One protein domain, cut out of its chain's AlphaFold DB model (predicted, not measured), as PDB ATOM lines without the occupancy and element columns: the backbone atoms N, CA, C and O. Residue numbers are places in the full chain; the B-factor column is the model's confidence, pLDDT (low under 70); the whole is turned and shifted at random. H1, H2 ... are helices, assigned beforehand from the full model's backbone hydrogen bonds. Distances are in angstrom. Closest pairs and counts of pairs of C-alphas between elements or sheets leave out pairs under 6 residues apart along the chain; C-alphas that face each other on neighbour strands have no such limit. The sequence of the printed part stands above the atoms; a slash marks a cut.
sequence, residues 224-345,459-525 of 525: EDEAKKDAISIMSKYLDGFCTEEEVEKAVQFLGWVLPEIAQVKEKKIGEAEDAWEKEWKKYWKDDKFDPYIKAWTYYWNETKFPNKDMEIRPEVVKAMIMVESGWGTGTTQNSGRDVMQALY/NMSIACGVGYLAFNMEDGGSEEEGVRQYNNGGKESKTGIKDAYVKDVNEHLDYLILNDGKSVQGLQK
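AT A GLANCE: This is residues 224 to 345 and 459 to 525 of the 525 residues of the protein "DUF4280 domain-containing protein" of bacterium 0.1xD8-71 (UniProt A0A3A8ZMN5). A compact body of crossing helices is built up in steps from one end: the helical hairpin of H1 and H2 forms that end, H4 crosses it, H6 crosses H4 at a steep tilt, H5 sits near the middle, and H7 and H9 follow, with H8 at a corner of the far end. From the hairpin a long link runs out to the short H3, which touches no helix; residues 269 to 277, of which 276 to 277 belong to H3, stick out. The printed part has 189 residues, with nine named helices, H1 to H9 in order, and no named strand, so the class is all helix. It is compact, with a radius of gyration of the C-alphas of 16.5 A and spans of 50 by 35 by 32 A.

IN THESE COORDINATES: H1, residues 224 to 239, begins with C-alpha 224 at (4.898, 14.383, 34.509) and is 22.6 A long. H2 is residues 245 to 258, 20.1 A, and H3 is residues 276 to 282. H4 is residues 291 to 305, 20.7 A, with C-alpha 291 at (-5.166, 4.565, 20.366). H5 is residues 315 to 326, 16.4 A. After the cut comes H6, the longest helix, residues 459 to 476, 25.4 A. H7 is residues 479 to 486, H8 residues 490 to 495, and H9 residues 500 to 510, 15.4 A, ending with C-alpha 510 at (-2.549, 8.036, 3.177).

HOW THE PARTS SIT: H4 and H9 are the hubs, touching 3 helices each. Residues 291 to 297 of H4 touch residues 251 to 257 of H2 about perpendicular, at 89 degrees; the closest C-alphas, of Gly 256 and Pro 292, are 3.9 A apart. H1 and H2 are a hairpin and touch at a shallow tilt of 32 degrees, only just short of steep, opposite ways, with the C-alphas of Ala 231 and Ala 251 closest at 4.8 A. H4 touches H6 at a steep tilt of 40 degrees, the same way, closest at the C-alphas of Trp 297 and Ala 463, 5.5 A. H4 also touches H5, through residues 315 to 319 of H5, closest at the C-alphas of Ile 294 and Pro 315, 6.0 A. H9 touches H5 at a steep tilt of 56 degrees, with the C-alphas of Ala 320 and His 508 closest at 5.2 A, and H7 with those of Arg 484 and Val 502 closest at 5.7 A. H6, with residues 468 to 476, touches H7, closest at the C-alphas of Met 473 and Gly 482, 3.9 A. H8 and H9 touch only at the corner. Every O i to N i+4 pair is within hydrogen-bond range in the helices other than H2, which has 8 of 10.

THE WHOLE: The C-alphas of Phe 242 and Gly 271, the two farthest apart, are 52.0 A apart. Residues 346 to 458 are not printed, and C-alphas 345 and 459 are 15.3 A apart across the cut. The link from H2 to H3 is long; residues 264 to 265 in it pair antiparallel with residues 512 to 513. The mean pLDDT of the printed part is 81.3, and 31 residues are under 70, among them residues 267 to 287.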
ATOM      1  N   GLU A 224       5.398  15.177  35.631       64.00
ATOM      2  CA  GLU A 224       4.898  14.383  34.509       64.00
ATOM      3  C   GLU A 224       5.962  13.390  34.005       64.00
ATOM      4  O   GLU A 224       5.636  12.249  33.687       64.00
ATOM      5  N   ASP A 225       7.246  13.769  34.023       70.38
ATOM      6  CA  ASP A 225       8.348  12.888  33.622       70.38
ATOM      7  C   ASP A 225       8.582  11.734  34.610       70.38
ATOM      8  O   ASP A 225       9.037  10.662  34.217       70.38
ATOM      9  N   GLU A 226       8.310  11.935  35.900       69.00
ATOM     10  CA  GLU A 226       8.406  10.886  36.923       69.00
ATOM     11  C   GLU A 226       7.211   9.932  36.829       69.00
ATOM     12  O   GLU A 226       7.407   8.721  36.764       69.00
ATOM     13  N   ALA A 227       5.997  10.466  36.652       69.06
ATOM     14  CA  ALA A 227       4.795   9.666  36.422       69.06
ATOM     15  C   ALA A 227       4.894   8.818  35.137       69.06
ATOM     16  O   ALA A 227       4.529   7.642  35.128       69.06
ATOM     17  N   LYS A 228       5.455   9.373  34.052       80.81
ATOM     18  CA  LYS A 228       5.749   8.616  32.822       80.81
ATOM     19  C   LYS A 228       6.761   7.493  33.059       80.81
ATOM     20  O   LYS A 228       6.579   6.399  32.532       80.81
ATOM     21  N   LYS A 229       7.803   7.723  33.868       82.62
ATOM     22  CA  LYS A 229       8.782   6.678  34.233       82.62
ATOM     23  C   LYS A 229       8.152   5.566  35.062       82.62
ATOM     24  O   LYS A 229       8.448   4.395  34.821       82.62
ATOM     25  N   ASP A 230       7.273   5.911  35.995       78.25
ATOM     26  CA  ASP A 230       6.529   4.927  36.777       78.25
ATOM     27  C   ASP A 230       5.599   4.104  35.881       78.25
ATOM     28  O   ASP A 230       5.590   2.875  35.974       78.25
ATOM     29  N   ALA A 231       4.907   4.749  34.934       84.31
ATOM     30  CA  ALA A 231       4.102   4.063  33.929       84.31
ATOM     31  C   ALA A 231       4.937   3.078  33.090       84.31
ATOM     32  O   ALA A 231       4.575   1.905  32.979       84.31
ATOM     33  N   ILE A 232       6.099   3.509  32.584       88.75
ATOM     34  CA  ILE A 232       7.048   2.640  31.867       88.75
ATOM     35  C   ILE A 232       7.477   1.455  32.745       88.75
ATOM     36  O   ILE A 232       7.499   0.322  32.271       88.75
ATOM     37  N   SER A 233       7.770   1.678  34.028       84.31
ATOM     38  CA  SER A 233       8.173   0.621  34.968       84.31
ATOM     39  C   SER A 233       7.094  -0.458  35.143       84.31
ATOM     40  O   SER A 233       7.402  -1.652  35.178       84.31
ATOM     41  N   ILE A 234       5.817  -0.069  35.209       82.94
ATOM     42  CA  ILE A 234       4.683  -1.011  35.253       82.94
ATOM     43  C   ILE A 234       4.593  -1.797  33.949       82.94
ATOM     44  O   ILE A 234       4.413  -3.013  33.974       82.94
ATOM     45  N   MET A 235       4.729  -1.110  32.815       91.12
ATOM     46  CA  MET A 235       4.683  -1.737  31.498       91.12
ATOM     47  C   MET A 235       5.823  -2.746  31.318       91.12
ATOM     48  O   MET A 235       5.569  -3.847  30.841       91.12
ATOM     49  N   SER A 236       7.040  -2.453  31.792       87.94
ATOM     50  CA  SER A 236       8.132  -3.436  31.833       87.94
ATOM     51  C   SER A 236       7.770  -4.652  32.688       87.94
ATOM     52  O   SER A 236       7.893  -5.781  32.227       87.94
ATOM     53  N   LYS A 237       7.242  -4.444  33.904       82.44
ATOM     54  CA  LYS A 237       6.802  -5.550  34.776       82.44
ATOM     55  C   LYS A 237       5.703  -6.397  34.141       82.44
ATOM     56  O   LYS A 237       5.649  -7.596  34.395       82.44
ATOM     57  N   TYR A 238       4.819  -5.790  33.353       85.94
ATOM     58  CA  TYR A 238       3.794  -6.508  32.598       85.94
ATOM     59  C   TYR A 238       4.400  -7.407  31.531       85.94
ATOM     60  O   TYR A 238       4.046  -8.584  31.463       85.94
ATOM     61  N   LEU A 239       5.359  -6.887  30.766       84.12
ATOM     62  CA  LEU A 239       6.105  -7.689  29.805       84.12
ATOM     63  C   LEU A 239       6.887  -8.818  30.492       84.12
ATOM     64  O   LEU A 239       6.957  -9.910  29.953       84.12
ATOM     65  N   ASP A 240       7.386  -8.611  31.708       78.38
ATOM     66  CA  ASP A 240       8.061  -9.655  32.491       78.38
ATOM     67  C   ASP A 240       7.096 -10.651  33.181       78.38
ATOM     68  O   ASP A 240       7.535 -11.576  33.868       78.38
ATOM     69  N   GLY A 241       5.777 -10.469  33.048       75.50
ATOM     70  CA  GLY A 241       4.762 -11.328  33.672       75.50
ATOM     71  C   GLY A 241       4.537 -11.093  35.174       75.50
ATOM     72  O   GLY A 241       3.869 -11.895  35.826       75.50
ATOM     73  N   PHE A 242       5.062 -10.000  35.737       78.44
ATOM     74  CA  PHE A 242       4.883  -9.606  37.142       78.44
ATOM     75  C   PHE A 242       3.689  -8.671  37.380       78.44
ATOM     76  O   PHE A 242       3.458  -8.261  38.517       78.44
ATOM     77  N   CYS A 243       2.959  -8.312  36.325       77.94
ATOM     78  CA  CYS A 243       1.834  -7.383  36.364       77.94
ATOM     79  C   CYS A 243       0.634  -7.992  35.631       77.94
ATOM     80  O   CYS A 243       0.797  -8.664  34.611       77.94
ATOM     81  N   THR A 244      -0.570  -7.764  36.142       81.56
ATOM     82  CA  THR A 244      -1.817  -8.208  35.509       81.56
ATOM     83  C   THR A 244      -2.267  -7.258  34.398       81.56
ATOM     84  O   THR A 244      -1.823  -6.113  34.318       81.56
ATOM     85  N   GLU A 245      -3.202  -7.720  33.560       83.56
ATOM     86  CA  GLU A 245      -3.830  -6.891  32.521       83.56
ATOM     87  C   GLU A 245      -4.461  -5.621  33.106       83.56
ATOM     88  O   GLU A 245      -4.273  -4.532  32.578       83.56
ATOM     89  N   GLU A 246      -5.172  -5.750  34.229       79.00
ATOM     90  CA  GLU A 246      -5.843  -4.622  34.878       79.00
ATOM     91  C   GLU A 246      -4.836  -3.576  35.379       79.00
ATOM     92  O   GLU A 246      -5.075  -2.376  35.286       79.00
ATOM     93  N   GLU A 247      -3.700  -4.015  35.921       77.62
ATOM     94  CA  GLU A 247      -2.670  -3.117  36.441       77.62
ATOM     95  C   GLU A 247      -1.942  -2.362  35.324       77.62
ATOM     96  O   GLU A 247      -1.737  -1.153  35.453       77.62
ATOM     97  N   VAL A 248      -1.594  -3.028  34.216       85.44
ATOM     98  CA  VAL A 248      -0.950  -2.351  33.078       85.44
ATOM     99  C   VAL A 248      -1.916  -1.453  32.311       85.44
ATOM    100  O   VAL A 248      -1.498  -0.410  31.816       85.44
ATOM    101  N   GLU A 249      -3.202  -1.810  32.246       83.69
ATOM    102  CA  GLU A 249      -4.234  -1.013  31.575       83.69
ATOM    103  C   GLU A 249      -4.235   0.422  32.112       83.69
ATOM    104  O   GLU A 249      -4.310   1.375  31.348       83.69
ATOM    105  N   LYS A 250      -4.029   0.596  33.418       75.75
ATOM    106  CA  LYS A 250      -3.971   1.916  34.068       75.75
ATOM    107  C   LYS A 250      -2.791   2.749  33.564       75.75
ATOM    108  O   LYS A 250      -2.958   3.925  33.248       75.75
ATOM    109  N   ALA A 251      -1.615   2.133  33.444       82.00
ATOM    110  CA  ALA A 251      -0.418   2.780  32.908       82.00
ATOM    111  C   ALA A 251      -0.602   3.164  31.432       82.00
ATOM    112  O   ALA A 251      -0.244   4.269  31.022       82.00
ATOM    113  N   VAL A 252      -1.213   2.268  30.652       88.69
ATOM    114  CA  VAL A 252      -1.524   2.491  29.239       88.69
ATOM    115  C   VAL A 252      -2.525   3.626  29.060       88.69
ATOM    116  O   VAL A 252      -2.300   4.492  28.222       88.69
ATOM    117  N   GLN A 253      -3.603   3.661  29.845       81.81
ATOM    118  CA  GLN A 253      -4.602   4.728  29.768       81.81
ATOM    119  C   GLN A 253      -4.004   6.081  30.163       81.81
ATOM    120  O   GLN A 253      -4.205   7.063  29.450       81.81
ATOM    121  N   PHE A 254      -3.201   6.123  31.232       78.38
ATOM    122  CA  PHE A 254      -2.475   7.331  31.625       78.38
ATOM    123  C   PHE A 254      -1.578   7.848  30.493       78.38
ATOM    124  O   PHE A 254      -1.725   8.995  30.072       78.38
ATOM    125  N   LEU A 255      -0.690   7.004  29.953       83.56
ATOM    126  CA  LEU A 255       0.208   7.393  28.861       83.56
ATOM    127  C   LEU A 255      -0.560   7.758  27.597       83.56
ATOM    128  O   LEU A 255      -0.278   8.777  26.977       83.56
ATOM    129  N   GLY A 256      -1.570   6.971  27.240       81.06
ATOM    130  CA  GLY A 256      -2.466   7.266  26.134       81.06
ATOM    131  C   GLY A 256      -3.089   8.654  26.254       81.06
ATOM    132  O   GLY A 256      -3.338   9.295  25.242       81.06
ATOM    133  N   TRP A 257      -3.305   9.152  27.462       72.81
ATOM    134  CA  TRP A 257      -3.910  10.453  27.679       72.81
ATOM    135  C   TRP A 257      -2.916  11.621  27.731       72.81
ATOM    136  O   TRP A 257      -3.202  12.671  27.159       72.81
ATOM    137  N   VAL A 258      -1.755  11.452  28.377       71.75
ATOM    138  CA  VAL A 258      -0.744  12.526  28.486       71.75
ATOM    139  C   VAL A 258       0.133  12.663  27.240       71.75
ATOM    140  O   VAL A 258       0.769  13.697  27.037       71.75
ATOM    141  N   LEU A 259       0.202  11.627  26.402       81.12
ATOM    142  CA  LEU A 259       0.941  11.674  25.144       81.12
ATOM    143  C   LEU A 259       0.145  12.414  24.055       81.12
ATOM    144  O   LEU A 259      -1.089  12.406  24.084       81.12
ATOM    145  N   PRO A 260       0.835  13.029  23.073       80.50
ATOM    146  CA  PRO A 260       0.183  13.727  21.972       80.50
ATOM    147  C   PRO A 260      -0.865  12.871  21.256       80.50
ATOM    148  O   PRO A 260      -0.736  11.650  21.144       80.50
ATOM    149  N   GLU A 261      -1.902  13.529  20.737       79.62
ATOM    150  CA  GLU A 261      -2.884  12.874  19.879       79.62
ATOM    151  C   GLU A 261      -2.222  12.306  18.620       79.62
ATOM    152  O   GLU A 261      -1.299  12.902  18.062       79.62
ATOM    153  N   ILE A 262      -2.725  11.156  18.173       82.12
ATOM    154  CA  ILE A 262      -2.257  10.485  16.960       82.12
ATOM    155  C   ILE A 262      -3.212  10.775  15.809       82.12
ATOM    156  O   ILE A 262      -4.380  11.113  16.034       82.12
ATOM    157  N   ALA A 263      -2.722  10.630  14.579       77.50
ATOM    158  CA  ALA A 263      -3.524  10.906  13.394       77.50
ATOM    159  C   ALA A 263      -4.867  10.145  13.387       77.50
ATOM    160  O   ALA A 263      -4.959   8.950  13.699       77.50
ATOM    161  N   GLN A 264      -5.911  10.866  12.991       82.81
ATOM    162  CA  GLN A 264      -7.271  10.368  12.850       82.81
ATOM    163  C   GLN A 264      -7.513   9.942  11.411       82.81
ATOM    164  O   GLN A 264      -6.880  10.441  10.483       82.81
ATOM    165  N   VAL A 265      -8.417   9.002  11.188       71.75
ATOM    166  CA  VAL A 265      -8.652   8.523   9.830       71.75
ATOM    167  C   VAL A 265      -9.535   9.527   9.058       71.75
ATOM    168  O   VAL A 265     -10.424  10.168   9.614       71.75
ATOM    169  N   LYS A 266      -9.276   9.712   7.757       74.06
ATOM    170  CA  LYS A 266      -9.935  10.689   6.872       74.06
ATOM    171  C   LYS A 266     -11.457  10.512   6.837       74.06
ATOM    172  O   LYS A 266     -11.956   9.600   6.178       74.06
ATOM    173  N   GLU A 267     -12.209  11.459   7.405       62.38
ATOM    174  CA  GLU A 267     -13.640  11.591   7.107       62.38
ATOM    175  C   GLU A 267     -13.833  12.103   5.671       62.38
ATOM    176  O   GLU A 267     -13.618  13.276   5.350       62.38
ATOM    177  N   LYS A 268     -14.267  11.225   4.768       53.97
ATOM    178  CA  LYS A 268     -14.652  11.630   3.412       53.97
ATOM    179  C   LYS A 268     -16.063  12.226   3.431       53.97
ATOM    180  O   LYS A 268     -17.000  11.583   3.908       53.97
ATOM    181  N   LYS A 269     -16.234  13.437   2.880       44.47
ATOM    182  CA  LYS A 269     -17.553  14.081   2.729       44.47
ATOM    183  C   LYS A 269     -18.490  13.192   1.905       44.47
ATOM    184  O   LYS A 269     -18.154  12.787   0.796       44.47
ATOM    185  N   ILE A 270     -19.683  12.946   2.444       39.19
ATOM    186  CA  ILE A 270     -20.781  12.219   1.795       39.19
ATOM    187  C   ILE A 270     -21.097  12.901   0.452       39.19
ATOM    188  O   ILE A 270     -21.636  14.007   0.432       39.19
ATOM    189  N   GLY A 271     -20.738  12.268  -0.669       43.50
ATOM    190  CA  GLY A 271     -21.008  12.806  -2.010       43.50
ATOM    191  C   GLY A 271     -20.169  12.210  -3.143       43.50
ATOM    192  O   GLY A 271     -20.624  12.205  -4.284       43.50
ATOM    193  N   GLU A 272     -18.990  11.669  -2.849       46.72
ATOM    194  CA  GLU A 272     -18.212  10.877  -3.809       46.72
ATOM    195  C   GLU A 272     -18.610   9.405  -3.679       46.72
ATOM    196  O   GLU A 272     -18.918   8.949  -2.579       46.72
ATOM    197  N   ALA A 273     -18.703   8.691  -4.803       45.12
ATOM    198  CA  ALA A 273     -19.189   7.315  -4.840       45.12
ATOM    199  C   ALA A 273     -18.405   6.442  -3.845       45.12
ATOM    200  O   ALA A 273     -17.225   6.183  -4.050       45.12
ATOM    201  N   GLU A 274     -19.068   6.033  -2.761       52.72
ATOM    202  CA  GLU A 274     -18.501   5.104  -1.788       52.72
ATOM    203  C   GLU A 274     -18.401   3.726  -2.438       52.72
ATOM    204  O   GLU A 274     -19.427   3.096  -2.736       52.72
ATOM    205  N   ASP A 275     -17.176   3.251  -2.641       57.47
ATOM    206  CA  ASP A 275     -16.942   1.874  -3.052       57.47
ATOM    207  C   ASP A 275     -17.482   0.918  -1.973       57.47
ATOM    208  O   ASP A 275     -17.520   1.235  -0.781       57.47
ATOM    209  N   ALA A 276     -17.922  -0.280  -2.370       54.56
ATOM    210  CA  ALA A 276     -18.489  -1.264  -1.436       54.56
ATOM    211  C   ALA A 276     -17.527  -1.612  -0.278       54.56
ATOM    212  O   ALA A 276     -17.976  -1.827   0.846       54.56
ATOM    213  N   TRP A 277     -16.216  -1.574  -0.547       51.78
ATOM    214  CA  TRP A 277     -15.145  -1.698   0.446       51.78
ATOM    215  C   TRP A 277     -15.192  -0.575   1.498       51.78
ATOM    216  O   TRP A 277     -15.066  -0.831   2.691       51.78
ATOM    217  N   GLU A 278     -15.429   0.671   1.078       52.16
ATOM    218  CA  GLU A 278     -15.437   1.870   1.933       52.16
ATOM    219  C   GLU A 278     -16.637   1.862   2.905       52.16
ATOM    220  O   GLU A 278     -16.520   2.283   4.057       52.16
ATOM    221  N   LYS A 279     -17.781   1.296   2.486       55.72
ATOM    222  CA  LYS A 279     -18.969   1.093   3.343       55.72
ATOM    223  C   LYS A 279     -18.793   0.009   4.399       55.72
ATOM    224  O   LYS A 279     -19.306   0.150   5.509       55.72
ATOM    225  N   GLU A 280     -18.124  -1.085   4.050       51.53
ATOM    226  CA  GLU A 280     -17.869  -2.182   4.985       51.53
ATOM    227  C   GLU A 280     -16.830  -1.770   6.033       51.53
ATOM    228  O   GLU A 280     -17.021  -2.024   7.220       51.53
ATOM    229  N   TRP A 281     -15.810  -1.015   5.617       53.38
ATOM    230  CA  TRP A 281     -14.753  -0.506   6.487       53.38
ATOM    231  C   TRP A 281     -15.246   0.527   7.518       53.38
ATOM    232  O   TRP A 281     -14.918   0.427   8.701       53.38
ATOM    233  N   LYS A 282     -16.105   1.482   7.123       53.69
ATOM    234  CA  LYS A 282     -16.677   2.501   8.035       53.69
ATOM    235  C   LYS A 282     -17.581   1.923   9.135       53.69
ATOM    236  O   LYS A 282     -17.823   2.579  10.143       53.69
ATOM    237  N   LYS A 283     -18.098   0.700   8.979       53.12
ATOM    238  CA  LYS A 283     -18.985   0.056   9.966       53.12
ATOM    239  C   LYS A 283     -18.256  -0.352  11.255       53.12
ATOM    240  O   LYS A 283     -18.888  -0.456  12.304       53.12
ATOM    241  N   TYR A 284     -16.950  -0.596  11.174       52.75
ATOM    242  CA  TYR A 284     -16.123  -1.100  12.281       52.75
ATOM    243  C   TYR A 284     -15.329   0.005  12.998       52.75
ATOM    244  O   TYR A 284     -14.556  -0.260  13.915       52.75
ATOM    245  N   TRP A 285     -15.562   1.247  12.588       56.59
ATOM    246  CA  TRP A 285     -14.809   2.451  12.901       56.59
ATOM    247  C   TRP A 285     -15.281   3.099  14.209       56.59
ATOM    248  O   TRP A 285     -16.044   4.063  14.221       56.59
ATOM    249  N   LYS A 286     -14.864   2.536  15.344       55.03
ATOM    250  CA  LYS A 286     -14.762   3.313  16.587       55.03
ATOM    251  C   LYS A 286     -13.289   3.697  16.740       55.03
ATOM    252  O   LYS A 286     -12.475   2.852  17.107       55.03
ATOM    253  N   ASP A 287     -13.004   4.927  16.314       57.56
ATOM    254  CA  ASP A 287     -11.734   5.515  15.842       57.56
ATOM    255  C   ASP A 287     -10.514   5.454  16.771       57.56
ATOM    256  O   ASP A 287      -9.391   5.742  16.356       57.56
ATOM    257  N   ASP A 288     -10.723   5.073  18.019       70.62
ATOM    258  CA  ASP A 288      -9.785   5.274  19.114       70.62
ATOM    259  C   ASP A 288      -9.604   4.027  19.980       70.62
ATOM    260  O   ASP A 288      -8.837   4.050  20.943       70.62
ATOM    261  N   LYS A 289     -10.266   2.910  19.630       80.81
ATOM    262  CA  LYS A 289     -10.282   1.689  20.451       80.81
ATOM    263  C   LYS A 289      -8.880   1.253  20.874       80.81
ATOM    264  O   LYS A 289      -8.704   0.780  21.995       80.81
ATOM    265  N   PHE A 290      -7.910   1.363  19.966       89.75
ATOM    266  CA  PHE A 290      -6.532   0.972  20.238       89.75
ATOM    267  C   PHE A 290      -5.576   2.142  20.468       89.75
ATOM    268  O   PHE A 290      -4.421   1.909  20.805       89.75
ATOM    269  N   ASP A 291      -6.032   3.386  20.333       89.81
ATOM    270  CA  ASP A 291      -5.166   4.565  20.366       89.81
ATOM    271  C   ASP A 291      -4.404   4.718  21.693       89.81
ATOM    272  O   ASP A 291      -3.207   5.011  21.633       89.81
ATOM    273  N   PRO A 292      -5.003   4.479  22.882       87.62
ATOM    274  CA  PRO A 292      -4.250   4.485  24.136       87.62
ATOM    275  C   PRO A 292      -3.109   3.461  24.144       87.62
ATOM    276  O   PRO A 292      -1.978   3.804  24.480       87.62
ATOM    277  N   TYR A 293      -3.379   2.233  23.687       94.19
ATOM    278  CA  TYR A 293      -2.387   1.159  23.599       94.19
ATOM    279  C   TYR A 293      -1.274   1.490  22.607       94.19
ATOM    280  O   TYR A 293      -0.098   1.340  22.926       94.19
ATOM    281  N   ILE A 294      -1.633   1.971  21.414       95.62
ATOM    282  CA  ILE A 294      -0.674   2.353  20.375       95.62
ATOM    283  C   ILE A 294       0.246   3.455  20.907       95.62
ATOM    284  O   ILE A 294       1.466   3.315  20.831       95.62
ATOM    285  N   LYS A 295      -0.316   4.516  21.501       93.62
ATOM    286  CA  LYS A 295       0.456   5.619  22.095       93.62
ATOM    287  C   LYS A 295       1.391   5.135  23.195       93.62
ATOM    288  O   LYS A 295       2.586   5.412  23.151       93.62
ATOM    289  N   ALA A 296       0.864   4.388  24.161       95.00
ATOM    290  CA  ALA A 296       1.644   3.928  25.299       95.00
ATOM    291  C   ALA A 296       2.796   3.006  24.872       95.00
ATOM    292  O   ALA A 296       3.929   3.206  25.307       95.00
ATOM    293  N   TRP A 297       2.542   2.022  24.003       96.56
ATOM    294  CA  TRP A 297       3.570   1.054  23.608       96.56
ATOM    295  C   TRP A 297       4.597   1.620  22.637       96.56
ATOM    296  O   TRP A 297       5.772   1.279  22.756       96.56
ATOM    297  N   THR A 298       4.210   2.509  21.718       96.62
ATOM    298  CA  THR A 298       5.199   3.226  20.892       96.62
ATOM    299  C   THR A 298       6.101   4.097  21.748       96.62
ATOM    300  O   THR A 298       7.319   4.020  21.606       96.62
ATOM    301  N   TYR A 299       5.537   4.837  22.706       95.31
ATOM    302  CA  TYR A 299       6.320   5.607  23.668       95.31
ATOM    303  C   TYR A 299       7.258   4.718  24.494       95.31
ATOM    304  O   TYR A 299       8.458   4.972  24.532       95.31
ATOM    305  N   TYR A 300       6.747   3.631  25.080       95.38
ATOM    306  CA  TYR A 300       7.546   2.668  25.841       95.38
ATOM    307  C   TYR A 300       8.746   2.143  25.040       95.38
ATOM    308  O   TYR A 300       9.879   2.151  25.526       95.38
ATOM    309  N   TRP A 301       8.517   1.686  23.807       93.50
ATOM    310  CA  TRP A 301       9.579   1.120  22.981       93.50
ATOM    311  C   TRP A 301      10.554   2.184  22.476       93.50
ATOM    312  O   TRP A 301      11.755   1.929  22.475       93.50
ATOM    313  N   ASN A 302      10.092   3.394  22.153       93.94
ATOM    314  CA  ASN A 302      10.979   4.510  21.820       93.94
ATOM    315  C   ASN A 302      11.899   4.872  22.995       93.94
ATOM    316  O   ASN A 302      13.109   4.967  22.810       93.94
ATOM    317  N   GLU A 303      11.368   4.985  24.213       91.50
ATOM    318  CA  GLU A 303      12.169   5.322  25.398       91.50
ATOM    319  C   GLU A 303      13.150   4.204  25.792       91.50
ATOM    320  O   GLU A 303      14.243   4.475  26.290       91.50
ATOM    321  N   THR A 304      12.793   2.937  25.560       88.50
ATOM    322  CA  THR A 304      13.623   1.788  25.965       88.50
ATOM    323  C   THR A 304      14.614   1.321  24.897       88.50
ATOM    324  O   THR A 304      15.673   0.799  25.252       88.50
ATOM    325  N   LYS A 305      14.308   1.495  23.606       86.12
ATOM    326  CA  LYS A 305      15.149   1.049  22.478       86.12
ATOM    327  C   LYS A 305      15.848   2.181  21.751       86.12
ATOM    328  O   LYS A 305      16.984   2.003  21.322       86.12
ATOM    329  N   PHE A 306      15.218   3.346  21.664       87.25
ATOM    330  CA  PHE A 306      15.736   4.494  20.924       87.25
ATOM    331  C   PHE A 306      15.848   5.754  21.806       87.25
ATOM    332  O   PHE A 306      15.392   6.827  21.408       87.25
ATOM    333  N   PRO A 307      16.504   5.691  22.988       81.75
ATOM    334  CA  PRO A 307      16.520   6.804  23.947       81.75
ATOM    335  C   PRO A 307      17.188   8.081  23.409       81.75
ATOM    336  O   PRO A 307      16.908   9.181  23.881       81.75
ATOM    337  N   ASN A 308      18.064   7.956  22.405       83.12
ATOM    338  CA  ASN A 308      18.727   9.092  21.759       83.12
ATOM    339  C   ASN A 308      17.916   9.699  20.603       83.12
ATOM    340  O   ASN A 308      18.329  10.718  20.054       83.12
ATOM    341  N   LYS A 309      16.769   9.099  20.248       81.50
ATOM    342  CA  LYS A 309      15.899   9.507  19.132       81.50
ATOM    343  C   LYS A 309      16.576   9.491  17.758       81.50
ATOM    344  O   LYS A 309      16.182  10.234  16.864       81.50
ATOM    345  N   ASP A 310      17.573   8.623  17.583       83.19
ATOM    346  CA  ASP A 310      18.174   8.348  16.270       83.19
ATOM    347  C   ASP A 310      17.164   7.672  15.321       83.19
ATOM    348  O   ASP A 310      17.297   7.744  14.101       83.19
ATOM    349  N   MET A 311      16.141   7.037  15.896       87.75
ATOM    350  CA  MET A 311      15.007   6.426  15.219       87.75
ATOM    351  C   MET A 311      13.759   6.589  16.087       87.75
ATOM    352  O   MET A 311      13.866   6.692  17.310       87.75
ATOM    353  N   GLU A 312      12.581   6.612  15.471       92.44
ATOM    354  CA  GLU A 312      11.314   6.757  16.185       92.44
ATOM    355  C   GLU A 312      10.252   5.861  15.554       92.44
ATOM    356  O   GLU A 312      10.008   5.907  14.350       92.44
ATOM    357  N   ILE A 313       9.599   5.052  16.383       94.75
ATOM    358  CA  ILE A 313       8.415   4.296  15.996       94.75
ATOM    359  C   ILE A 313       7.232   5.256  16.023       94.75
ATOM    360  O   ILE A 313       6.824   5.710  17.097       94.75
ATOM    361  N   ARG A 314       6.663   5.550  14.853       94.56
ATOM    362  CA  ARG A 314       5.508   6.444  14.755       94.56
ATOM    363  C   ARG A 314       4.202   5.720  15.104       94.56
ATOM    364  O   ARG A 314       3.918   4.666  14.520       94.56
ATOM    365  N   PRO A 315       3.358   6.287  15.984       94.69
ATOM    366  CA  PRO A 315       2.040   5.736  16.293       94.69
ATOM    367  C   PRO A 315       1.170   5.496  15.056       94.69
ATOM    368  O   PRO A 315       0.462   4.496  14.985       94.69
ATOM    369  N   GLU A 316       1.251   6.368  14.054       93.62
ATOM    370  CA  GLU A 316       0.477   6.272  12.815       93.62
ATOM    371  C   GLU A 316       0.854   5.049  11.980       93.62
ATOM    372  O   GLU A 316      -0.011   4.437  11.355       93.62
ATOM    373  N   VAL A 317       2.133   4.664  11.994       95.25
ATOM    374  CA  VAL A 317       2.611   3.468  11.292       95.25
ATOM    375  C   VAL A 317       2.080   2.217  11.965       95.25
ATOM    376  O   VAL A 317       1.532   1.350  11.291       95.25
ATOM    377  N   VAL A 318       2.127   2.160  13.296       96.12
ATOM    378  CA  VAL A 318       1.521   1.062  14.062       96.12
ATOM    379  C   VAL A 318       0.009   1.001  13.824       96.12
ATOM    380  O   VAL A 318      -0.540  -0.080  13.601       96.12
ATOM    381  N   LYS A 319      -0.660   2.161  13.796       92.62
ATOM    382  CA  LYS A 319      -2.089   2.292  13.483       92.62
ATOM    383  C   LYS A 319      -2.408   1.690  12.106       92.62
ATOM    384  O   LYS A 319      -3.278   0.829  11.995       92.62
ATOM    385  N   ALA A 320      -1.644   2.063  11.079       92.00
ATOM    386  CA  ALA A 320      -1.763   1.523   9.725       92.00
ATOM    387  C   ALA A 320      -1.449   0.016   9.643       92.00
ATOM    388  O   ALA A 320      -2.123  -0.719   8.924       92.00
ATOM    389  N   MET A 321      -0.479  -0.484  10.408       94.38
ATOM    390  CA  MET A 321      -0.181  -1.918  10.460       94.38
ATOM    391  C   MET A 321      -1.339  -2.720  11.064       94.38
ATOM    392  O   MET A 321      -1.728  -3.734  10.495       94.38
ATOM    393  N   ILE A 322      -1.966  -2.248  12.148       92.44
ATOM    394  CA  ILE A 322      -3.158  -2.900  12.729       92.44
ATOM    395  C   ILE A 322      -4.309  -2.961  11.714       92.44
ATOM    396  O   ILE A 322      -5.028  -3.966  11.644       92.44
ATOM    397  N   MET A 323      -4.474  -1.914  10.896       88.69
ATOM    398  CA  MET A 323      -5.447  -1.906   9.800       88.69
ATOM    399  C   MET A 323      -5.171  -3.028   8.797       88.69
ATOM    400  O   MET A 323      -6.089  -3.769   8.446       88.69
ATOM    401  N   VAL A 324      -3.914  -3.175   8.370       88.94
ATOM    402  CA  VAL A 324      -3.506  -4.192   7.391       88.94
ATOM    403  C   VAL A 324      -3.604  -5.608   7.965       88.94
ATOM    404  O   VAL A 324      -4.048  -6.514   7.262       88.94
ATOM    405  N   GLU A 325      -3.185  -5.806   9.215       90.00
ATOM    406  CA  GLU A 325      -3.045  -7.137   9.813       90.00
ATOM    407  C   GLU A 325      -4.377  -7.742  10.252       90.00
ATOM    408  O   GLU A 325      -4.639  -8.923  10.021       90.00
ATOM    409  N   SER A 326      -5.245  -6.948  10.879       89.12
ATOM    410  CA  SER A 326      -6.463  -7.482  11.498       89.12
ATOM    411  C   SER A 326      -7.733  -6.730  11.140       89.12
ATOM    412  O   SER A 326      -8.808  -7.124  11.607       89.12
ATOM    413  N   GLY A 327      -7.642  -5.651  10.355       85.38
ATOM    414  CA  GLY A 327      -8.773  -4.757  10.128       85.38
ATOM    415  C   GLY A 327      -9.376  -4.313  11.458       85.38
ATOM    416  O   GLY A 327     -10.570  -4.508  11.686       85.38
ATOM    417  N   TRP A 328      -8.539  -3.828  12.383       84.81
ATOM    418  CA  TRP A 328      -8.963  -3.416  13.730       84.81
ATOM    419  C   TRP A 328      -9.499  -4.546  14.619       84.81
ATOM    420  O   TRP A 328     -10.362  -4.346  15.477       84.81
ATOM    421  N   GLY A 329      -8.992  -5.758  14.414       86.19
ATOM    422  CA  GLY A 329      -9.448  -6.956  15.108       86.19
ATOM    423  C   GLY A 329     -10.824  -7.457  14.674       86.19
ATOM    424  O   GLY A 329     -11.456  -8.215  15.408       86.19
ATOM    425  N   THR A 330     -11.306  -7.031  13.503       81.94
ATOM    426  CA  THR A 330     -12.580  -7.496  12.925       81.94
ATOM    427  C   THR A 330     -12.403  -8.511  11.801       81.94
ATOM    428  O   THR A 330     -13.374  -9.151  11.394       81.94
ATOM    429  N   GLY A 331     -11.168  -8.705  11.327       76.38
ATOM    430  CA  GLY A 331     -10.827  -9.726  10.344       76.38
ATOM    431  C   GLY A 331     -11.249 -11.120  10.807       76.38
ATOM    432  O   GLY A 331     -11.335 -11.404  11.996       76.38
ATOM    433  N   THR A 332     -11.527 -12.030   9.881       66.31
ATOM    434  CA  THR A 332     -12.000 -13.386  10.221       66.31
ATOM    435  C   THR A 332     -10.868 -14.400  10.390       66.31
ATOM    436  O   THR A 332     -11.111 -15.564  10.708       66.31
ATOM    437  N   THR A 333      -9.622 -13.984  10.174       64.50
ATOM    438  CA  THR A 333      -8.439 -14.841  10.203       64.50
ATOM    439  C   THR A 333      -7.709 -14.768  11.548       64.50
ATOM    440  O   THR A 333      -7.642 -13.715  12.172       64.50
ATOM    441  N   GLN A 334      -7.151 -15.907  11.981       67.69
ATOM    442  CA  GLN A 334      -6.050 -16.003  12.959       67.69
ATOM    443  C   GLN A 334      -6.220 -15.189  14.265       67.69
ATOM    444  O   GLN A 334      -5.329 -14.449  14.664       67.69
ATOM    445  N   ASN A 335      -7.347 -15.354  14.970       76.94
ATOM    446  CA  ASN A 335      -7.578 -14.745  16.295       76.94
ATOM    447  C   ASN A 335      -7.429 -13.204  16.325       76.94
ATOM    448  O   ASN A 335      -7.086 -12.627  17.355       76.94
ATOM    449  N   SER A 336      -7.711 -12.542  15.202       82.81
ATOM    450  CA  SER A 336      -7.676 -11.084  14.989       82.81
ATOM    451  C   SER A 336      -8.257 -10.244  16.131       82.81
ATOM    452  O   SER A 336      -7.728  -9.183  16.436       82.81
ATOM    453  N   GLY A 337      -9.325 -10.705  16.791       83.88
ATOM    454  CA  GLY A 337      -9.961  -9.984  17.897       83.88
ATOM    455  C   GLY A 337      -9.099  -9.864  19.159       83.88
ATOM    456  O   GLY A 337      -9.364  -8.988  19.981       83.88
ATOM    457  N   ARG A 338      -8.086 -10.727  19.315       88.69
ATOM    458  CA  ARG A 338      -7.111 -10.714  20.416       88.69
ATOM    459  C   ARG A 338      -5.702 -10.393  19.922       88.69
ATOM    460  O   ARG A 338      -5.024  -9.587  20.541       88.69
ATOM    461  N   ASP A 339      -5.280 -10.985  18.807       91.56
ATOM    462  CA  ASP A 339      -3.970 -10.756  18.192       91.56
ATOM    463  C   ASP A 339      -4.055  -9.721  17.058       91.56
ATOM    464  O   ASP A 339      -3.932 -10.035  15.877       91.56
ATOM    465  N   VAL A 340      -4.331  -8.467  17.403       92.06
ATOM    466  CA  VAL A 340      -4.639  -7.399  16.433       92.06
ATOM    467  C   VAL A 340      -3.459  -6.986  15.545       92.06
ATOM    468  O   VAL A 340      -3.680  -6.468  14.451       92.06
ATOM    469  N   MET A 341      -2.222  -7.223  15.985       93.38
ATOM    470  CA  MET A 341      -1.005  -7.010  15.192       93.38
ATOM    471  C   MET A 341      -0.465  -8.298  14.553       93.38
ATOM    472  O   MET A 341       0.566  -8.250  13.882       93.38
ATOM    473  N   GLN A 342      -1.151  -9.432  14.755       90.38
ATOM    474  CA  GLN A 342      -0.839 -10.746  14.173       90.38
ATOM    475  C   GLN A 342       0.590 -11.255  14.457       90.38
ATOM    476  O   GLN A 342       1.107 -12.097  13.728       90.38
ATOM    477  N   ALA A 343       1.221 -10.776  15.535       88.88
ATOM    478  CA  ALA A 343       2.596 -11.124  15.908       88.88
ATOM    479  C   ALA A 343       2.696 -12.404  16.755       88.88
ATOM    480  O   ALA A 343       3.790 -12.922  16.981       88.88
ATOM    481  N   LEU A 344       1.575 -12.904  17.281       88.88
ATOM    482  CA  LEU A 344       1.558 -13.952  18.306       88.88
ATOM    483  C   LEU A 344       1.094 -15.305  17.758       88.88
ATOM    484  O   LEU A 344       0.733 -16.213  18.511       88.88
ATOM    485  N   TYR A 345       1.146 -15.473  16.439       85.12
ATOM    486  CA  TYR A 345       0.855 -16.733  15.775       85.12
ATOM    487  C   TYR A 345       2.047 -17.722  15.884       85.12
ATOM    488  O   TYR A 345       3.179 -17.334  15.621       85.12
ATOM    489  N   ASN A 459      -4.013  -5.558  23.971       92.56
ATOM    490  CA  ASN A 459      -2.915  -4.844  24.611       92.56
ATOM    491  C   ASN A 459      -1.586  -5.603  24.459       92.56
ATOM    492  O   ASN A 459      -0.629  -5.046  23.928       92.56
ATOM    493  N   MET A 460      -1.550  -6.893  24.823       91.75
ATOM    494  CA  MET A 460      -0.366  -7.746  24.668       91.75
ATOM    495  C   MET A 460       0.069  -7.857  23.202       91.75
ATOM    496  O   MET A 460       1.259  -7.780  22.902       91.75
ATOM    497  N   SER A 461      -0.886  -8.020  22.281       93.94
ATOM    498  CA  SER A 461      -0.609  -8.078  20.843       93.94
ATOM    499  C   SER A 461       0.034  -6.788  20.337       93.94
ATOM    500  O   SER A 461       1.034  -6.855  19.627       93.94
ATOM    501  N   ILE A 462      -0.469  -5.621  20.755       95.62
ATOM    502  CA  ILE A 462       0.112  -4.321  20.396       95.62
ATOM    503  C   ILE A 462       1.493  -4.157  21.036       95.62
ATOM    504  O   ILE A 462       2.445  -3.822  20.340       95.62
ATOM    505  N   ALA A 463       1.643  -4.466  22.324       94.50
ATOM    506  CA  ALA A 463       2.923  -4.400  23.025       94.50
ATOM    507  C   ALA A 463       4.015  -5.209  22.311       94.50
ATOM    508  O   ALA A 463       5.122  -4.723  22.071       94.50
ATOM    509  N   CYS A 464       3.670  -6.441  21.937       93.19
ATOM    510  CA  CYS A 464       4.544  -7.383  21.257       93.19
ATOM    511  C   CYS A 464       4.808  -7.008  19.799       93.19
ATOM    512  O   CYS A 464       5.954  -7.062  19.358       93.19
ATOM    513  N   GLY A 465       3.774  -6.608  19.058       95.06
ATOM    514  CA  GLY A 465       3.901  -6.177  17.670       95.06
ATOM    515  C   GLY A 465       4.770  -4.927  17.548       95.06
ATOM    516  O   GLY A 465       5.706  -4.905  16.756       95.06
ATOM    517  N   VAL A 466       4.563  -3.921  18.399       96.00
ATOM    518  CA  VAL A 466       5.427  -2.731  18.431       96.00
ATOM    519  C   VAL A 466       6.864  -3.101  18.814       96.00
ATOM    520  O   VAL A 466       7.801  -2.613  18.191       96.00
ATOM    521  N   GLY A 467       7.057  -4.011  19.774       93.06
ATOM    522  CA  GLY A 467       8.392  -4.488  20.149       93.06
ATOM    523  C   GLY A 467       9.111  -5.238  19.025       93.06
ATOM    524  O   GLY A 467      10.312  -5.057  18.827       93.06
ATOM    525  N   TYR A 468       8.384  -6.047  18.253       92.69
ATOM    526  CA  TYR A 468       8.936  -6.739  17.089       92.69
ATOM    527  C   TYR A 468       9.257  -5.772  15.944       92.69
ATOM    528  O   TYR A 468      10.314  -5.884  15.328       92.69
ATOM    529  N   LEU A 469       8.401  -4.773  15.706       94.38
ATOM    530  CA  LEU A 469       8.699  -3.685  14.776       94.38
ATOM    531  C   LEU A 469       9.976  -2.941  15.191       94.38
ATOM    532  O   LEU A 469      10.855  -2.760  14.356       94.38
ATOM    533  N   ALA A 470      10.113  -2.581  16.471       92.56
ATOM    534  CA  ALA A 470      11.304  -1.919  17.005       92.56
ATOM    535  C   ALA A 470      12.581  -2.734  16.747       92.56
ATOM    536  O   ALA A 470      13.589  -2.185  16.310       92.56
ATOM    537  N   PHE A 471      12.525  -4.049  16.978       89.25
ATOM    538  CA  PHE A 471      13.639  -4.959  16.706       89.25
ATOM    539  C   PHE A 471      14.039  -4.952  15.222       89.25
ATOM    540  O   PHE A 471      15.216  -4.809  14.902       89.25
ATOM    541  N   ASN A 472      13.067  -5.051  14.314       89.38
ATOM    542  CA  ASN A 472      13.339  -5.047  12.873       89.38
ATOM    543  C   ASN A 472      13.829  -3.679  12.376       89.38
ATOM    544  O   ASN A 472      14.632  -3.600  11.454       89.38
ATOM    545  N   MET A 473      13.343  -2.592  12.976       90.94
ATOM    546  CA  MET A 473      13.806  -1.235  12.699       90.94
ATOM    547  C   MET A 473      15.272  -1.048  13.112       90.94
ATOM    548  O   MET A 473      16.051  -0.485  12.347       90.94
ATOM    549  N   GLU A 474      15.663  -1.559  14.283       87.19
ATOM    550  CA  GLU A 474      17.050  -1.545  14.768       87.19
ATOM    551  C   GLU A 474      17.993  -2.326  13.834       87.19
ATOM    552  O   GLU A 474      19.057  -1.816  13.485       87.19
ATOM    553  N   ASP A 475      17.591  -3.518  13.384       85.06
ATOM    554  CA  ASP A 475      18.381  -4.349  12.460       85.06
ATOM    555  C   ASP A 475      18.428  -3.765  11.035       85.06
ATOM    556  O   ASP A 475      19.476  -3.726  10.388       85.06
ATOM    557  N   GLY A 476      17.292  -3.256  10.558       84.56
ATOM    558  CA  GLY A 476      17.126  -2.694   9.221       84.56
ATOM    559  C   GLY A 476      17.613  -1.252   9.054       84.56
ATOM    560  O   GLY A 476      17.778  -0.786   7.925       84.56
ATOM    561  N   GLY A 477      17.824  -0.531  10.156       88.81
ATOM    562  CA  GLY A 477      18.280   0.860  10.185       88.81
ATOM    563  C   GLY A 477      17.251   1.904   9.730       88.81
ATOM    564  O   GLY A 477      17.622   3.064   9.571       88.81
ATOM    565  N   SER A 478      15.991   1.520   9.494       91.88
ATOM    566  CA  SER A 478      14.923   2.434   9.063       91.88
ATOM    567  C   SER A 478      13.527   1.912   9.407       91.88
ATOM    568  O   SER A 478      13.321   0.714   9.620       91.88
ATOM    569  N   GLU A 479      12.543   2.812   9.408       92.75
ATOM    570  CA  GLU A 479      11.130   2.470   9.593       92.75
ATOM    571  C   GLU A 479      10.590   1.636   8.419       92.75
ATOM    572  O   GLU A 479       9.895   0.643   8.633       92.75
ATOM    573  N   GLU A 480      10.951   1.991   7.177       92.75
ATOM    574  CA  GLU A 480      10.566   1.238   5.976       92.75
ATOM    575  C   GLU A 480      11.069  -0.211   6.030       92.75
ATOM    576  O   GLU A 480      10.305  -1.139   5.749       92.75
ATOM    577  N   GLU A 481      12.331  -0.419   6.413       89.62
ATOM    578  CA  GLU A 481      12.911  -1.760   6.511       89.62
ATOM    579  C   GLU A 481      12.314  -2.545   7.685       89.62
ATOM    580  O   GLU A 481      11.979  -3.720   7.527       89.62
ATOM    581  N   GLY A 482      12.056  -1.886   8.819       91.88
ATOM    582  CA  GLY A 482      11.357  -2.502   9.943       91.88
ATOM    583  C   GLY A 482       9.971  -3.030   9.564       91.88
ATOM    584  O   GLY A 482       9.633  -4.177   9.869       91.88
ATOM    585  N   VAL A 483       9.186  -2.233   8.828       93.25
ATOM    586  CA  VAL A 483       7.879  -2.652   8.294       93.25
ATOM    587  C   VAL A 483       8.036  -3.776   7.268       93.25
ATOM    588  O   VAL A 483       7.288  -4.752   7.317       93.25
ATOM    589  N   ARG A 484       9.010  -3.686   6.353       89.81
ATOM    590  CA  ARG A 484       9.269  -4.729   5.345       89.81
ATOM    591  C   ARG A 484       9.532  -6.089   5.995       89.81
ATOM    592  O   ARG A 484       8.946  -7.093   5.577       89.81
ATOM    593  N   GLN A 485      10.376  -6.113   7.024       86.88
ATOM    594  CA  GLN A 485      10.752  -7.328   7.744       86.88
ATOM    595  C   GLN A 485       9.653  -7.833   8.685       86.88
ATOM    596  O   GLN A 485       9.550  -9.039   8.900       86.88
ATOM    597  N   TYR A 486       8.765  -6.961   9.175       89.50
ATOM    598  CA  TYR A 486       7.676  -7.347  10.076       89.50
ATOM    599  C   TYR A 486       6.815  -8.493   9.522       89.50
ATOM    600  O   TYR A 486       6.586  -9.486  10.204       89.50
ATOM    601  N   ASN A 487       6.398  -8.419   8.255       83.88
ATOM    602  CA  ASN A 487       5.608  -9.489   7.628       83.88
ATOM    603  C   ASN A 487       6.485 -10.627   7.053       83.88
ATOM    604  O   ASN A 487       5.960 -11.576   6.471       83.88
ATOM    605  N   ASN A 488       7.820 -10.544   7.169       70.31
ATOM    606  CA  ASN A 488       8.784 -11.517   6.633       70.31
ATOM    607  C   ASN A 488       8.524 -11.887   5.154       70.31
ATOM    608  O   ASN A 488       8.610 -13.051   4.763       70.31
ATOM    609  N   GLY A 489       8.099 -10.918   4.334       65.81
ATOM    610  CA  GLY A 489       7.739 -11.152   2.929       65.81
ATOM    611  C   GLY A 489       6.485 -12.015   2.708       65.81
ATOM    612  O   GLY A 489       6.164 -12.334   1.566       65.81
ATOM    613  N   GLY A 490       5.722 -12.366   3.747       67.69
ATOM    614  CA  GLY A 490       4.563 -13.257   3.646       67.69
ATOM    615  C   GLY A 490       3.498 -12.774   2.657       67.69
ATOM    616  O   GLY A 490       2.876 -13.583   1.959       67.69
ATOM    617  N   LYS A 491       3.300 -11.458   2.549       69.38
ATOM    618  CA  LYS A 491       2.411 -10.855   1.547       69.38
ATOM    619  C   LYS A 491       2.987 -10.893   0.134       69.38
ATOM    620  O   LYS A 491       2.248 -11.178  -0.808       69.38
ATOM    621  N   GLU A 492       4.288 -10.672  -0.013       70.81
ATOM    622  CA  GLU A 492       4.989 -10.814  -1.292       70.81
ATOM    623  C   GLU A 492       4.903 -12.258  -1.796       70.81
ATOM    624  O   GLU A 492       4.497 -12.471  -2.932       70.81
ATOM    625  N   SER A 493       5.132 -13.265  -0.949       65.25
ATOM    626  CA  SER A 493       4.995 -14.676  -1.343       65.25
ATOM    627  C   SER A 493       3.578 -15.027  -1.815       65.25
ATOM    628  O   SER A 493       3.409 -15.840  -2.721       65.25
ATOM    629  N   LYS A 494       2.543 -14.422  -1.214       72.12
ATOM    630  CA  LYS A 494       1.135 -14.653  -1.590       72.12
ATOM    631  C   LYS A 494       0.729 -13.936  -2.878       72.12
ATOM    632  O   LYS A 494      -0.113 -14.447  -3.612       72.12
ATOM    633  N   THR A 495       1.265 -12.741  -3.120       71.62
ATOM    634  CA  THR A 495       0.828 -11.850  -4.211       71.62
ATOM    635  C   THR A 495       1.780 -11.837  -5.407       71.62
ATOM    636  O   THR A 495       1.377 -11.442  -6.498       71.62
ATOM    637  N   GLY A 496       3.035 -12.249  -5.218       78.00
ATOM    638  CA  GLY A 496       4.129 -12.077  -6.174       78.00
ATOM    639  C   GLY A 496       4.600 -10.626  -6.334       78.00
ATOM    640  O   GLY A 496       5.388 -10.345  -7.234       78.00
ATOM    641  N   ILE A 497       4.100  -9.696  -5.513       76.62
ATOM    642  CA  ILE A 497       4.413  -8.268  -5.607       76.62
ATOM    643  C   ILE A 497       5.483  -7.930  -4.573       76.62
ATOM    644  O   ILE A 497       5.254  -8.056  -3.368       76.62
ATOM    645  N   LYS A 498       6.636  -7.464  -5.056       79.81
ATOM    646  CA  LYS A 498       7.714  -6.965  -4.201       79.81
ATOM    647  C   LYS A 498       7.214  -5.813  -3.332       79.81
ATOM    648  O   LYS A 498       6.516  -4.934  -3.836       79.81
ATOM    649  N   ASP A 499       7.578  -5.822  -2.052       84.94
ATOM    650  CA  ASP A 499       7.218  -4.770  -1.091       84.94
ATOM    651  C   ASP A 499       5.700  -4.588  -0.906       84.94
ATOM    652  O   ASP A 499       5.245  -3.538  -0.453       84.94
ATOM    653  N   ALA A 500       4.894  -5.617  -1.211       85.69
ATOM    654  CA  ALA A 500       3.434  -5.547  -1.097       85.69
ATOM    655  C   ALA A 500       2.965  -5.092   0.293       85.69
ATOM    656  O   ALA A 500       1.998  -4.352   0.408       85.69
ATOM    657  N   TYR A 501       3.655  -5.511   1.355       90.75
ATOM    658  CA  TYR A 501       3.298  -5.109   2.712       90.75
ATOM    659  C   TYR A 501       3.598  -3.628   2.991       90.75
ATOM    660  O   TYR A 501       2.731  -2.906   3.472       90.75
ATOM    661  N   VAL A 502       4.787  -3.158   2.604       92.62
ATOM    662  CA  VAL A 502       5.199  -1.746   2.698       92.62
ATOM    663  C   VAL A 502       4.254  -0.846   1.900       92.62
ATOM    664  O   VAL A 502       3.887   0.238   2.355       92.62
ATOM    665  N   LYS A 503       3.833  -1.292   0.708       90.88
ATOM    666  CA  LYS A 503       2.869  -0.572  -0.131       90.88
ATOM    667  C   LYS A 503       1.526  -0.422   0.576       90.88
ATOM    668  O   LYS A 503       1.025   0.691   0.668       90.88
ATOM    669  N   ASP A 504       0.994  -1.509   1.117       90.06
ATOM    670  CA  ASP A 504      -0.296  -1.488   1.798       90.06
ATOM    671  C   ASP A 504      -0.260  -0.632   3.065       90.06
ATOM    672  O   ASP A 504      -1.193   0.128   3.307       90.06
ATOM    673  N   VAL A 505       0.819  -0.684   3.852       92.50
ATOM    674  CA  VAL A 505       0.975   0.199   5.019       92.50
ATOM    675  C   VAL A 505       1.002   1.669   4.587       92.50
ATOM    676  O   VAL A 505       0.284   2.476   5.172       92.50
ATOM    677  N   ASN A 506       1.742   2.025   3.529       92.38
ATOM    678  CA  ASN A 506       1.735   3.393   2.992       92.38
ATOM    679  C   ASN A 506       0.352   3.826   2.484       92.38
ATOM    680  O   ASN A 506      -0.062   4.951   2.750       92.38
ATOM    681  N   GLU A 507      -0.390   2.942   1.811       88.94
ATOM    682  CA  GLU A 507      -1.771   3.229   1.402       88.94
ATOM    683  C   GLU A 507      -2.653   3.536   2.620       88.94
ATOM    684  O   GLU A 507      -3.440   4.474   2.581       88.94
ATOM    685  N   HIS A 508      -2.488   2.809   3.729       88.19
ATOM    686  CA  HIS A 508      -3.226   3.063   4.970       88.19
ATOM    687  C   HIS A 508      -2.803   4.365   5.663       88.19
ATOM    688  O   HIS A 508      -3.666   5.080   6.173       88.19
ATOM    689  N   LEU A 509      -1.518   4.727   5.621       89.56
ATOM    690  CA  LEU A 509      -1.032   6.032   6.091       89.56
ATOM    691  C   LEU A 509      -1.658   7.193   5.309       89.56
ATOM    692  O   LEU A 509      -2.017   8.208   5.907       89.56
ATOM    693  N   ASP A 510      -1.873   7.030   4.001       85.81
ATOM    694  CA  ASP A 510      -2.549   8.036   3.177       85.81
ATOM    695  C   ASP A 510      -4.005   8.267   3.601       85.81
ATOM    696  O   ASP A 510      -4.562   9.332   3.313       85.81
ATOM    697  N   TYR A 511      -4.627   7.326   4.317       83.19
ATOM    698  CA  TYR A 511      -5.954   7.502   4.906       83.19
ATOM    699  C   TYR A 511      -5.934   8.185   6.275       83.19
ATOM    700  O   TYR A 511      -7.004   8.509   6.778       83.19
ATOM    701  N   LEU A 512      -4.773   8.463   6.865       84.38
ATOM    702  CA  LEU A 512      -4.660   9.166   8.143       84.38
ATOM    703  C   LEU A 512      -4.436  10.678   7.934       84.38
ATOM    704  O   LEU A 512      -3.753  11.110   7.000       84.38
ATOM    705  N   ILE A 513      -5.021  11.498   8.809       82.31
ATOM    706  CA  ILE A 513      -4.858  12.953   8.883       82.31
ATOM    707  C   ILE A 513      -4.430  13.371  10.284       82.31
ATOM    708  O   ILE A 513      -4.992  12.932  11.285       82.31
ATOM    709  N   LEU A 514      -3.494  14.307  10.340       79.19
ATOM    710  CA  LEU A 514      -3.201  15.079  11.538       79.19
ATOM    711  C   LEU A 514      -4.322  16.088  11.842       79.19
ATOM    712  O   LEU A 514      -5.100  16.477  10.968       79.19
ATOM    713  N   ASN A 515      -4.345  16.602  13.072       73.00
ATOM    714  CA  ASN A 515      -5.326  17.602  13.518       73.00
ATOM    715  C   ASN A 515      -5.343  18.889  12.675       73.00
ATOM    716  O   ASN A 515      -6.341  19.606  12.651       73.00
ATOM    717  N   ASP A 516      -4.253  19.192  11.967       74.25
ATOM    718  CA  ASP A 516      -4.141  20.353  11.081       74.25
ATOM    719  C   ASP A 516      -4.673  20.105   9.656       74.25
ATOM    720  O   ASP A 516      -4.560  20.976   8.789       74.25
ATOM    721  N   GLY A 517      -5.252  18.930   9.396       75.06
ATOM    722  CA  GLY A 517      -5.814  18.571   8.098       75.06
ATOM    723  C   GLY A 517      -4.806  17.973   7.108       75.06
ATOM    724  O   GLY A 517      -5.195  17.640   5.985       75.06
ATOM    725  N   LYS A 518      -3.522  17.831   7.473       79.38
ATOM    726  CA  LYS A 518      -2.492  17.271   6.583       79.38
ATOM    727  C   LYS A 518      -2.446  15.746   6.641       79.38
ATOM    728  O   LYS A 518      -2.552  15.154   7.711       79.38
ATOM    729  N   SER A 519      -2.222  15.117   5.484       83.31
ATOM    730  CA  SER A 519      -1.932  13.680   5.411       83.31
ATOM    731  C   SER A 519      -0.677  13.335   6.208       83.31
ATOM    732  O   SER A 519       0.286  14.108   6.225       83.31
ATOM    733  N   VAL A 520      -0.672  12.145   6.798       85.62
ATOM    734  CA  VAL A 520       0.527  11.585   7.422       85.62
ATOM    735  C   VAL A 520       1.579  11.292   6.349       85.62
ATOM    736  O   VAL A 520       1.256  10.901   5.229       85.62
ATOM    737  N   GLN A 521       2.853  11.530   6.667       86.62
ATOM    738  CA  GLN A 521       3.958  11.197   5.766       86.62
ATOM    739  C   GLN A 521       4.114   9.676   5.649       86.62
ATOM    740  O   GLN A 521       3.976   8.972   6.651       86.62
ATOM    741  N   GLY A 522       4.482   9.196   4.458       87.88
ATOM    742  CA  GLY A 522       4.830   7.789   4.229       87.88
ATOM    743  C   GLY A 522       6.021   7.313   5.066       87.88
ATOM    744  O   GLY A 522       6.598   8.077   5.847       87.88
ATOM    745  N   LEU A 523       6.369   6.036   4.922       89.44
ATOM    746  CA  LEU A 523       7.439   5.397   5.694       89.44
ATOM    747  C   LEU A 523       8.797   6.092   5.505       89.44
ATOM    748  O   LEU A 523       9.150   6.507   4.397       89.44
ATOM    749  N   GLN A 524       9.538   6.233   6.603       89.75
ATOM    750  CA  GLN A 524      10.841   6.899   6.631       89.75
ATOM    751  C   GLN A 524      11.978   5.920   6.290       89.75
ATOM    752  O   GLN A 524      11.962   4.763   6.718       89.75
ATOM    753  N   LYS A 525      12.953   6.399   5.505       82.81
ATOM    754  CA  LYS A 525      14.135   5.652   5.043       82.81
ATOM    755  C   LYS A 525      15.379   5.950   5.852       82.81
ATOM    756  O   LYS A 525      15.518   7.124   6.262       82.81
TER     757      LYS A 525